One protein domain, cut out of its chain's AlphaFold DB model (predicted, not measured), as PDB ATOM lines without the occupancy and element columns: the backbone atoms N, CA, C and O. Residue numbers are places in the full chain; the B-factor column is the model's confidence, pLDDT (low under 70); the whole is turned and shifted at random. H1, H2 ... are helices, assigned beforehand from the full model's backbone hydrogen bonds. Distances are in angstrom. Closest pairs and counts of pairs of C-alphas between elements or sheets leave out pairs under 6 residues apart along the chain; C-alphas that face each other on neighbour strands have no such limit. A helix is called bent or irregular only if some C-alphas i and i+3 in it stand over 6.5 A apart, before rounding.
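What this domain is: This is residues 6 to 76 of the 82 residues of the protein "Lysozyme" of Enterobacter asburiae (UniProt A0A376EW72). A long helix, H1, sticks out with its free residues 6 to 11 and packs with its later residues, 15 to 23, steeply on a second helix, H2, in the middle of the model. On the other side of H2 sits a small helical hairpin of H4 and H5, side by side and running opposite ways, with the very short H3 at the corner after H2. The printed part has 71 residues with five named helices, H1 to H5 in order along the chain, and no named strand; the class is all helix. By its radius of gyration of the C-alphas, 12.5 A, it is compact, yet its outline is elongated, spanning 40 by 24 by 19 A, and the free residues of H1 lie at one end of the length.

How they stand to each other: H1, residues 6 to 23, touches H2, residues 33 to 47, with its residues 15 to 23 alone; the closest C-alphas are those of Gly 19 and Pro 44, 5.0 A apart. They run opposite ways at a steep tilt of 68 degrees, only just short of about perpendicular. H2 is irregular, but only just: C-alphas 41 and 44 are 6.6 A apart. H2 and H3, residues 49 to 52, touch only at the corner, with the closest C-alphas, those of Cys 43 and Cys 52, 5.1 A apart. H3 and H4, residues 56 to 62, are close but not clearly touching: the closest C-alphas, those of Cys 52 and Tyr 58, are 6.3 A apart. H2 and H4 are near each other, with 5 pairs of C-alphas within 10 A. H4 and H5, residues 66 to 76, touch as a hairpin, at a shallow tilt of 28 degrees and opposite ways; the closest C-alphas are those of Phe 57 and Ala 69, 4.6 A apart. H5 is apart from H1, H2 and H3. Each O i to N i+4 pair is within hydrogen-bond range in H4, against 12 of 14 in H1, 8 of 11 in H2 and 4 of 7 in H5; H3 is too short for such a pair.

Where its parts are: H1 begins at C-alpha 6, (52.027, -29.550, 59.365), and is 26.4 A long from first to last C-alpha. H2 begins at C-alpha 33, (30.006, -30.822, 44.028), and measures 20.2 A. H3 has four residues and H4 seven. H5 measures 16.3 A and ends at C-alpha 76, (39.509, -50.953, 41.796).

The domain as a whole: The two C-alphas farthest apart are those of Ala 6 and Ala 63, 40.3 A. The printed part has no cut. The link from H1 to H2 is short, the other three are tight. The mean pLDDT of the printed part is 84.1, and residues 19 to 26 are under 70.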
ATOM      1  N   ALA A   6      52.076 -30.708  60.254       94.62
ATOM      2  CA  ALA A   6      52.027 -29.550  59.365       94.62
ATOM      3  C   ALA A   6      52.626 -29.841  57.979       94.62
ATOM      4  O   ALA A   6      52.110 -29.376  56.962       94.62
ATOM      5  N   LYS A   7      53.696 -30.647  57.911       91.38
ATOM      6  CA  LYS A   7      54.286 -31.042  56.630       91.38
ATOM      7  C   LYS A   7      53.396 -32.026  55.869       91.38
ATOM      8  O   LYS A   7      53.268 -31.892  54.653       91.38
ATOM      9  N   CYS A   8      52.766 -32.975  56.561       92.00
ATOM     10  CA  CYS A   8      51.779 -33.879  55.967       92.00
ATOM     11  C   CYS A   8      50.585 -33.103  55.401       92.00
ATOM     12  O   CYS A   8      50.187 -33.341  54.263       92.00
ATOM     13  N   ASP A   9      50.063 -32.135  56.153       91.19
ATOM     14  CA  ASP A   9      48.932 -31.304  55.737       91.19
ATOM     15  C   ASP A   9      49.291 -30.440  54.525       91.19
ATOM     16  O   ASP A   9      48.514 -30.356  53.572       91.19
ATOM     17  N   GLN A  10      50.502 -29.872  54.508       91.25
ATOM     18  CA  GLN A  10      51.015 -29.120  53.365       91.25
ATOM     19  C   GLN A  10      51.053 -29.985  52.098       91.25
ATOM     20  O   GLN A  10      50.553 -29.573  51.051       91.25
ATOM     21  N   VAL A  11      51.637 -31.185  52.173       86.12
ATOM     22  CA  VAL A  11      51.756 -32.078  51.010       86.12
ATOM     23  C   VAL A  11      50.382 -32.590  50.572       86.12
ATOM     24  O   VAL A  11      50.082 -32.574  49.380       86.12
ATOM     25  N   ASN A  12      49.498 -32.940  51.509       84.88
ATOM     26  CA  ASN A  12      48.124 -33.339  51.198       84.88
ATOM     27  C   ASN A  12      47.341 -32.223  50.497       84.88
ATOM     28  O   ASN A  12      46.621 -32.491  49.535       84.88
ATOM     29  N   ALA A  13      47.492 -30.972  50.940       83.94
ATOM     30  CA  ALA A  13      46.869 -29.829  50.285       83.94
ATOM     31  C   ALA A  13      47.396 -29.642  48.855       83.94
ATOM     32  O   ALA A  13      46.603 -29.396  47.948       83.94
ATOM     33  N   ILE A  14      48.704 -29.817  48.630       82.62
ATOM     34  CA  ILE A  14      49.308 -29.753  47.291       82.62
ATOM     35  C   ILE A  14      48.703 -30.824  46.372       82.62
ATOM     36  O   ILE A  14      48.234 -30.492  45.283       82.62
ATOM     37  N   GLU A  15      48.649 -32.084  46.808       78.62
ATOM     38  CA  GLU A  15      48.095 -33.180  45.999       78.62
ATOM     39  C   GLU A  15      46.587 -33.022  45.750       78.62
ATOM     40  O   GLU A  15      46.105 -33.223  44.631       78.62
ATOM     41  N   ARG A  16      45.828 -32.564  46.754       72.69
ATOM     42  CA  ARG A  16      44.401 -32.244  46.601       72.69
ATOM     43  C   ARG A  16      44.173 -31.112  45.598       72.69
ATOM     44  O   ARG A  16      43.246 -31.183  44.790       72.69
ATOM     45  N   ASN A  17      45.005 -30.073  45.632       74.12
ATOM     46  CA  ASN A  17      44.888 -28.928  44.732       74.12
ATOM     47  C   ASN A  17      45.245 -29.311  43.287       74.12
ATOM     48  O   ASN A  17      44.536 -28.901  42.369       74.12
ATOM     49  N   LYS A  18      46.252 -30.175  43.082       70.25
ATOM     50  CA  LYS A  18      46.531 -30.788  41.768       70.25
ATOM     51  C   LYS A  18      45.306 -31.530  41.224       70.25
ATOM     52  O   LYS A  18      44.973 -31.391  40.051       70.25
ATOM     53  N   GLY A  19      44.600 -32.270  42.081       62.09
ATOM     54  CA  GLY A  19      43.373 -32.973  41.704       62.09
ATOM     55  C   GLY A  19      42.167 -32.064  41.447       62.09
ATOM     56  O   GLY A  19      41.359 -32.348  40.564       62.09
ATOM     57  N   SER A  20      42.067 -30.941  42.161       58.66
ATOM     58  CA  SER A  20      40.960 -29.978  42.031       58.66
ATOM     59  C   SER A  20      40.965 -29.243  40.681       58.66
ATOM     60  O   SER A  20      39.907 -28.852  40.191       58.66
ATOM     61  N   GLY A  21      42.126 -29.128  40.024       56.22
ATOM     62  CA  GLY A  21      42.250 -28.597  38.659       56.22
ATOM     63  C   GLY A  21      41.713 -29.526  37.557       56.22
ATOM     64  O   GLY A  21      41.382 -29.061  36.468       56.22
ATOM     65  N   MET A  22      41.552 -30.829  37.825       52.19
ATOM     66  CA  MET A  22      41.055 -31.794  36.829       52.19
ATOM     67  C   MET A  22      39.541 -31.698  36.580       52.19
ATOM     68  O   MET A  22      39.036 -32.278  35.619       52.19
ATOM     69  N   GLY A  23      38.806 -30.974  37.430       50.25
ATOM     70  CA  GLY A  23      37.342 -30.956  37.438       50.25
ATOM     71  C   GLY A  23      36.663 -30.202  36.291       50.25
ATOM     72  O   GLY A  23      35.437 -30.213  36.238       50.25
ATOM     73  N   ARG A  24      37.399 -29.534  35.389       49.31
ATOM     74  CA  ARG A  24      36.790 -28.681  34.346       49.31
ATOM     75  C   ARG A  24      37.048 -29.078  32.879       49.31
ATOM     76  O   ARG A  24      36.112 -28.906  32.110       49.31
ATOM     77  N   PRO A  25      38.198 -29.644  32.452       55.25
ATOM     78  CA  PRO A  25      38.391 -29.988  31.033       55.25
ATOM     79  C   PRO A  25      38.064 -31.447  30.657       55.25
ATOM     80  O   PRO A  25      38.028 -31.783  29.477       55.25
ATOM     81  N   HIS A  26      37.877 -32.341  31.633       67.62
ATOM     82  CA  HIS A  26      38.019 -33.787  31.406       67.62
ATOM     83  C   HIS A  26      36.721 -34.599  31.555       67.62
ATOM     84  O   HIS A  26      36.511 -35.559  30.809       67.62
ATOM     85  N   ILE A  27      35.819 -34.200  32.461       75.50
ATOM     86  CA  ILE A  27      34.478 -34.788  32.553       75.50
ATOM     87  C   ILE A  27      33.493 -33.924  31.755       75.50
ATOM     88  O   ILE A  27      33.324 -32.745  32.047       75.50
ATOM     89  N   LYS A  28      32.841 -34.523  30.756       82.19
ATOM     90  CA  LYS A  28      31.935 -33.863  29.802       82.19
ATOM     91  C   LYS A  28      30.485 -33.762  30.285       82.19
ATOM     92  O   LYS A  28      29.673 -33.111  29.636       82.19
ATOM     93  N   VAL A  29      30.149 -34.420  31.395       84.81
ATOM     94  CA  VAL A  29      28.788 -34.455  31.949       84.81
ATOM     95  C   VAL A  29      28.652 -33.524  33.158       84.81
ATOM     96  O   VAL A  29      29.621 -33.358  33.904       84.81
ATOM     97  N   PRO A  30      27.463 -32.947  33.413       85.38
ATOM     98  CA  PRO A  30      27.224 -32.166  34.619       85.38
ATOM     99  C   PRO A  30      27.406 -33.027  35.872       85.38
ATOM    100  O   PRO A  30      26.860 -34.130  35.980       85.38
ATOM    101  N   LEU A  31      28.152 -32.501  36.840       82.62
ATOM    102  CA  LEU A  31      28.411 -33.148  38.122       82.62
ATOM    103  C   LEU A  31      28.021 -32.221  39.266       82.62
ATOM    104  O   LEU A  31      28.296 -31.019  39.217       82.62
ATOM    105  N   THR A  32      27.456 -32.794  40.326       85.81
ATOM    106  CA  THR A  32      27.290 -32.086  41.600       85.81
ATOM    107  C   THR A  32      28.638 -31.950  42.318       85.81
ATOM    108  O   THR A  32      29.570 -32.715  42.049       85.81
ATOM    109  N   GLU A  33      28.765 -31.005  43.252       82.00
ATOM    110  CA  GLU A  33      30.006 -30.822  44.028       82.00
ATOM    111  C   GLU A  33      30.487 -32.111  44.729       82.00
ATOM    112  O   GLU A  33      31.664 -32.453  44.588       82.00
ATOM    113  N   PRO A  34      29.615 -32.923  45.367       85.12
ATOM    114  CA  PRO A  34      30.029 -34.213  45.922       85.12
ATOM    115  C   PRO A  34      30.586 -35.189  44.877       85.12
ATOM    116  O   PRO A  34      31.517 -35.940  45.158       85.12
ATOM    117  N   GLN A  35      30.053 -35.180  43.653       84.94
ATOM    118  CA  GLN A  35      30.538 -36.054  42.583       84.94
ATOM    119  C   GLN A  35      31.906 -35.619  42.069       84.94
ATOM    120  O   GLN A  35      32.762 -36.469  41.819       84.94
ATOM    121  N   LYS A  36      32.134 -34.305  41.959       83.56
ATOM    122  CA  LYS A  36      33.456 -33.749  41.642       83.56
ATOM    123  C   LYS A  36      34.471 -34.147  42.710       83.56
ATOM    124  O   LYS A  36      35.540 -34.641  42.364       83.56
ATOM    125  N   ALA A  37      34.108 -34.015  43.987       84.06
ATOM    126  CA  ALA A  37      34.950 -34.431  45.104       84.06
ATOM    127  C   ALA A  37      35.257 -35.940  45.067       84.06
ATOM    128  O   ALA A  37      36.414 -36.332  45.201       84.06
ATOM    129  N   GLY A  38      34.255 -36.787  44.809       86.88
ATOM    130  CA  GLY A  38      34.446 -38.236  44.681       86.88
ATOM    131  C   GLY A  38      35.385 -38.618  43.533       86.88
ATOM    132  O   GLY A  38      36.304 -39.417  43.719       86.88
ATOM    133  N   ILE A  39      35.219 -38.000  42.359       87.25
ATOM    134  CA  ILE A  39      36.107 -38.218  41.208       87.25
ATOM    135  C   ILE A  39      37.520 -37.711  41.502       87.25
ATOM    136  O   ILE A  39      38.476 -38.412  41.185       87.25
ATOM    137  N   ALA A  40      37.678 -36.545  42.136       83.75
ATOM    138  CA  ALA A  40      38.985 -36.016  42.525       83.75
ATOM    139  C   ALA A  40      39.688 -36.912  43.566       83.75
ATOM    140  O   ALA A  40      40.895 -37.143  43.490       83.75
ATOM    141  N   SER A  41      38.940 -37.489  44.506       85.81
ATOM    142  CA  SER A  41      39.495 -38.448  45.464       85.81
ATOM    143  C   SER A  41      39.961 -39.737  44.784       85.81
ATOM    144  O   SER A  41      40.973 -40.312  45.179       85.81
ATOM    145  N   PHE A  42      39.231 -40.220  43.780       88.44
ATOM    146  CA  PHE A  42      39.558 -41.474  43.112       88.44
ATOM    147  C   PHE A  42      40.654 -41.298  42.051       88.44
ATOM    148  O   PHE A  42      41.693 -41.951  42.103       88.44
ATOM    149  N   CYS A  43      40.454 -40.392  41.099       86.94
ATOM    150  CA  CYS A  43      41.274 -40.295  39.898       86.94
ATOM    151  C   CYS A  43      42.653 -39.665  40.138       86.94
ATOM    152  O   CYS A  43      43.639 -40.374  39.962       86.94
ATOM    153  N   PRO A  44      42.782 -38.384  40.525       81.69
ATOM    154  CA  PRO A  44      44.093 -37.808  40.796       81.69
ATOM    155  C   PRO A  44      44.753 -38.366  42.058       81.69
ATOM    156  O   PRO A  44      45.950 -38.625  42.025       81.69
ATOM    157  N   TYR A  45      43.997 -38.551  43.148       83.19
ATOM    158  CA  TYR A  45      44.592 -38.856  44.454       83.19
ATOM    159  C   TYR A  45      44.848 -40.354  44.686       83.19
ATOM    160  O   TYR A  45      45.925 -40.722  45.146       83.19
ATOM    161  N   ASN A  46      43.895 -41.240  44.362       87.75
ATOM    162  CA  ASN A  46      44.035 -42.672  44.657       87.75
ATOM    163  C   ASN A  46      44.769 -43.464  43.560       87.75
ATOM    164  O   ASN A  46      45.762 -44.130  43.851       87.75
ATOM    165  N   ILE A  47      44.292 -43.425  42.310       88.56
ATOM    166  CA  ILE A  47      44.862 -44.246  41.220       88.56
ATOM    167  C   ILE A  47      45.825 -43.480  40.302       88.56
ATOM    168  O   ILE A  47      46.591 -44.101  39.562       88.56
ATOM    169  N   GLY A  48      45.805 -42.149  40.362       86.94
ATOM    170  CA  GLY A  48      46.555 -41.245  39.493       86.94
ATOM    171  C   GLY A  48      45.936 -41.064  38.092       86.94
ATOM    172  O   GLY A  48      45.243 -41.953  37.578       86.94
ATOM    173  N   PRO A  49      46.220 -39.934  37.409       84.00
ATOM    174  CA  PRO A  49      45.635 -39.603  36.103       84.00
ATOM    175  C   PRO A  49      45.958 -40.638  35.015       84.00
ATOM    176  O   PRO A  49      45.083 -40.979  34.219       84.00
ATOM    177  N   GLY A  50      47.170 -41.207  35.028       87.38
ATOM    178  CA  GLY A  50      47.598 -42.219  34.056       87.38
ATOM    179  C   GLY A  50      46.770 -43.508  34.092       87.38
ATOM    180  O   GLY A  50      46.572 -44.132  33.055       87.38
ATOM    181  N   LYS A  51      46.228 -43.886  35.259       90.19
ATOM    182  CA  LYS A  51      45.298 -45.022  35.381       90.19
ATOM    183  C   LYS A  51      43.844 -44.595  35.209       90.19
ATOM    184  O   LYS A  51      43.048 -45.361  34.672       90.19
ATOM    185  N   CYS A  52      43.495 -43.384  35.643       90.19
ATOM    186  CA  CYS A  52      42.129 -42.882  35.556       90.19
ATOM    187  C   CYS A  52      41.664 -42.679  34.111       90.19
ATOM    188  O   CYS A  52      40.622 -43.215  33.744       90.19
ATOM    189  N   PHE A  53      42.408 -41.950  33.278       88.31
ATOM    190  CA  PHE A  53      41.957 -41.595  31.926       88.31
ATOM    191  C   PHE A  53      41.626 -42.790  31.014       88.31
ATOM    192  O   PHE A  53      40.585 -42.749  30.354       88.31
ATOM    193  N   PRO A  54      42.415 -43.881  30.976       92.12
ATOM    194  CA  PRO A  54      42.048 -45.058  30.191       92.12
ATOM    195  C   PRO A  54      40.996 -45.954  30.871       92.12
ATOM    196  O   PRO A  54      40.490 -46.873  30.219       92.12
ATOM    197  N   SER A  55      40.655 -45.718  32.147       92.94
ATOM    198  CA  SER A  55      39.775 -46.598  32.924       92.94
ATOM    199  C   SER A  55      38.350 -46.677  32.370       92.94
ATOM    200  O   SER A  55      37.783 -45.702  31.868       92.94
ATOM    201  N   THR A  56      37.722 -47.841  32.550       94.88
ATOM    202  CA  THR A  56      36.305 -48.049  32.224       94.88
ATOM    203  C   THR A  56      35.398 -47.093  32.999       94.88
ATOM    204  O   THR A  56      34.446 -46.568  32.428       94.88
ATOM    205  N   PHE A  57      35.726 -46.803  34.264       93.75
ATOM    206  CA  PHE A  57      35.024 -45.808  35.078       93.75
ATOM    207  C   PHE A  57      34.968 -44.444  34.381       93.75
ATOM    208  O   PHE A  57      33.887 -43.897  34.177       93.75
ATOM    209  N   TYR A  58      36.125 -43.918  33.971       91.38
ATOM    210  CA  TYR A  58      36.228 -42.592  33.367       91.38
ATOM    211  C   TYR A  58      35.505 -42.509  32.014       91.38
ATOM    212  O   TYR A  58      34.808 -41.530  31.740       91.38
ATOM    213  N   LYS A  59      35.603 -43.562  31.191       93.00
ATOM    214  CA  LYS A  59      34.873 -43.662  29.915       93.00
ATOM    215  C   LYS A  59      33.356 -43.677  30.124       93.00
ATOM    216  O   LYS A  59      32.655 -42.903  29.479       93.00
ATOM    217  N   ARG A  60      32.854 -44.505  31.050       93.81
ATOM    218  CA  ARG A  60      31.415 -44.611  31.353       93.81
ATOM    219  C   ARG A  60      30.858 -43.324  31.966       93.81
ATOM    220  O   ARG A  60      29.806 -42.865  31.535       93.81
ATOM    221  N   MET A  61      31.602 -42.677  32.869       91.81
ATOM    222  CA  MET A  61      31.231 -41.358  33.400       91.81
ATOM    223  C   MET A  61      31.050 -40.324  32.285       91.81
ATOM    224  O   MET A  61      30.054 -39.607  32.269       91.81
ATOM    225  N   ASN A  62      31.984 -40.272  31.332       91.44
ATOM    226  CA  ASN A  62      31.926 -39.343  30.203       91.44
ATOM    227  C   ASN A  62      30.831 -39.660  29.178       91.44
ATOM    228  O   ASN A  62      30.392 -38.754  28.476       91.44
ATOM    229  N   ALA A  63      30.375 -40.910  29.108       93.19
ATOM    230  CA  ALA A  63      29.232 -41.321  28.294       93.19
ATOM    231  C   ALA A  63      27.872 -41.068  28.979       93.19
ATOM    232  O   ALA A  63      26.834 -41.382  28.408       93.19
ATOM    233  N   GLY A  64      27.856 -40.542  30.211       91.06
ATOM    234  CA  GLY A  64      26.631 -40.381  31.004       91.06
ATOM    235  C   GLY A  64      26.128 -41.670  31.661       91.06
ATOM    236  O   GLY A  64      25.131 -41.636  32.386       91.06
ATOM    237  N   ASP A  65      26.834 -42.792  31.494       94.06
ATOM    238  CA  ASP A  65      26.517 -44.073  32.125       94.06
ATOM    239  C   ASP A  65      26.956 -44.084  33.599       94.06
ATOM    240  O   ASP A  65      27.992 -44.628  33.995       94.06
ATOM    241  N   ARG A  66      26.136 -43.448  34.441       90.50
ATOM    242  CA  ARG A  66      26.380 -43.349  35.888       90.50
ATOM    243  C   ARG A  66      26.328 -44.717  36.567       90.50
ATOM    244  O   ARG A  66      27.148 -44.985  37.440       90.50
ATOM    245  N   LYS A  67      25.392 -45.589  36.173       93.94
ATOM    246  CA  LYS A  67      25.237 -46.922  36.780       93.94
ATOM    247  C   LYS A  67      26.454 -47.796  36.485       93.94
ATOM    248  O   LYS A  67      27.035 -48.355  37.413       93.94
ATOM    249  N   GLY A  68      26.886 -47.853  35.229       95.19
ATOM    250  CA  GLY A  68      28.065 -48.615  34.848       95.19
ATOM    251  C   GLY A  68      29.366 -47.998  35.361       95.19
ATOM    252  O   GLY A  68      30.316 -48.735  35.622       95.19
ATOM    253  N   ALA A  69      29.441 -46.682  35.571       93.44
ATOM    254  CA  ALA A  69      30.566 -46.083  36.285       93.44
ATOM    255  C   ALA A  69      30.611 -46.525  37.762       93.44
ATOM    256  O   ALA A  69      31.668 -46.931  38.249       93.44
ATOM    257  N   CYS A  70      29.474 -46.527  38.466       91.94
ATOM    258  CA  CYS A  70      29.380 -47.035  39.842       91.94
ATOM    259  C   CYS A  70      29.722 -48.528  39.959       91.94
ATOM    260  O   CYS A  70      30.224 -48.966  40.990       91.94
ATOM    261  N   GLU A  71      29.466 -49.318  38.922       94.69
ATOM    262  CA  GLU A  71      29.928 -50.702  38.847       94.69
ATOM    263  C   GLU A  71      31.454 -50.761  38.664       94.69
ATOM    264  O   GLU A  71      32.151 -51.402  39.450       94.69
ATOM    265  N   ALA A  72      31.983 -50.035  37.674       93.44
ATOM    266  CA  ALA A  72      33.393 -50.080  37.297       93.44
ATOM    267  C   ALA A  72      34.337 -49.611  38.416       93.44
ATOM    268  O   ALA A  72      35.464 -50.098  38.510       93.44
ATOM    269  N   ILE A  73      33.904 -48.689  39.287       90.56
ATOM    270  CA  ILE A  73      34.729 -48.241  40.421       90.56
ATOM    271  C   ILE A  73      35.013 -49.384  41.412       90.56
ATOM    272  O   ILE A  73      36.076 -49.414  42.025       90.56
ATOM    273  N   ARG A  74      34.119 -50.379  41.522       89.94
ATOM    274  CA  ARG A  74      34.286 -51.534  42.425       89.94
ATOM    275  C   ARG A  74      35.416 -52.462  41.987       89.94
ATOM    276  O   ARG A  74      35.991 -53.152  42.821       89.94
ATOM    277  N   TRP A  75      35.781 -52.454  40.707       90.25
ATOM    278  CA  TRP A  75      36.892 -53.257  40.182       90.25
ATOM    279  C   TRP A  75      38.259 -52.760  40.665       90.25
ATOM    280  O   TRP A  75      39.248 -53.484  40.598       90.25
ATOM    281  N   TRP A  76      38.313 -51.534  41.193       87.31
ATOM    282  CA  TRP A  76      39.509 -50.953  41.796       87.31
ATOM    283  C   TRP A  76      39.661 -51.290  43.283       87.31
ATOM    284  O   TRP A  76      40.618 -50.850  43.920       87.31
TER     285      TRP A  76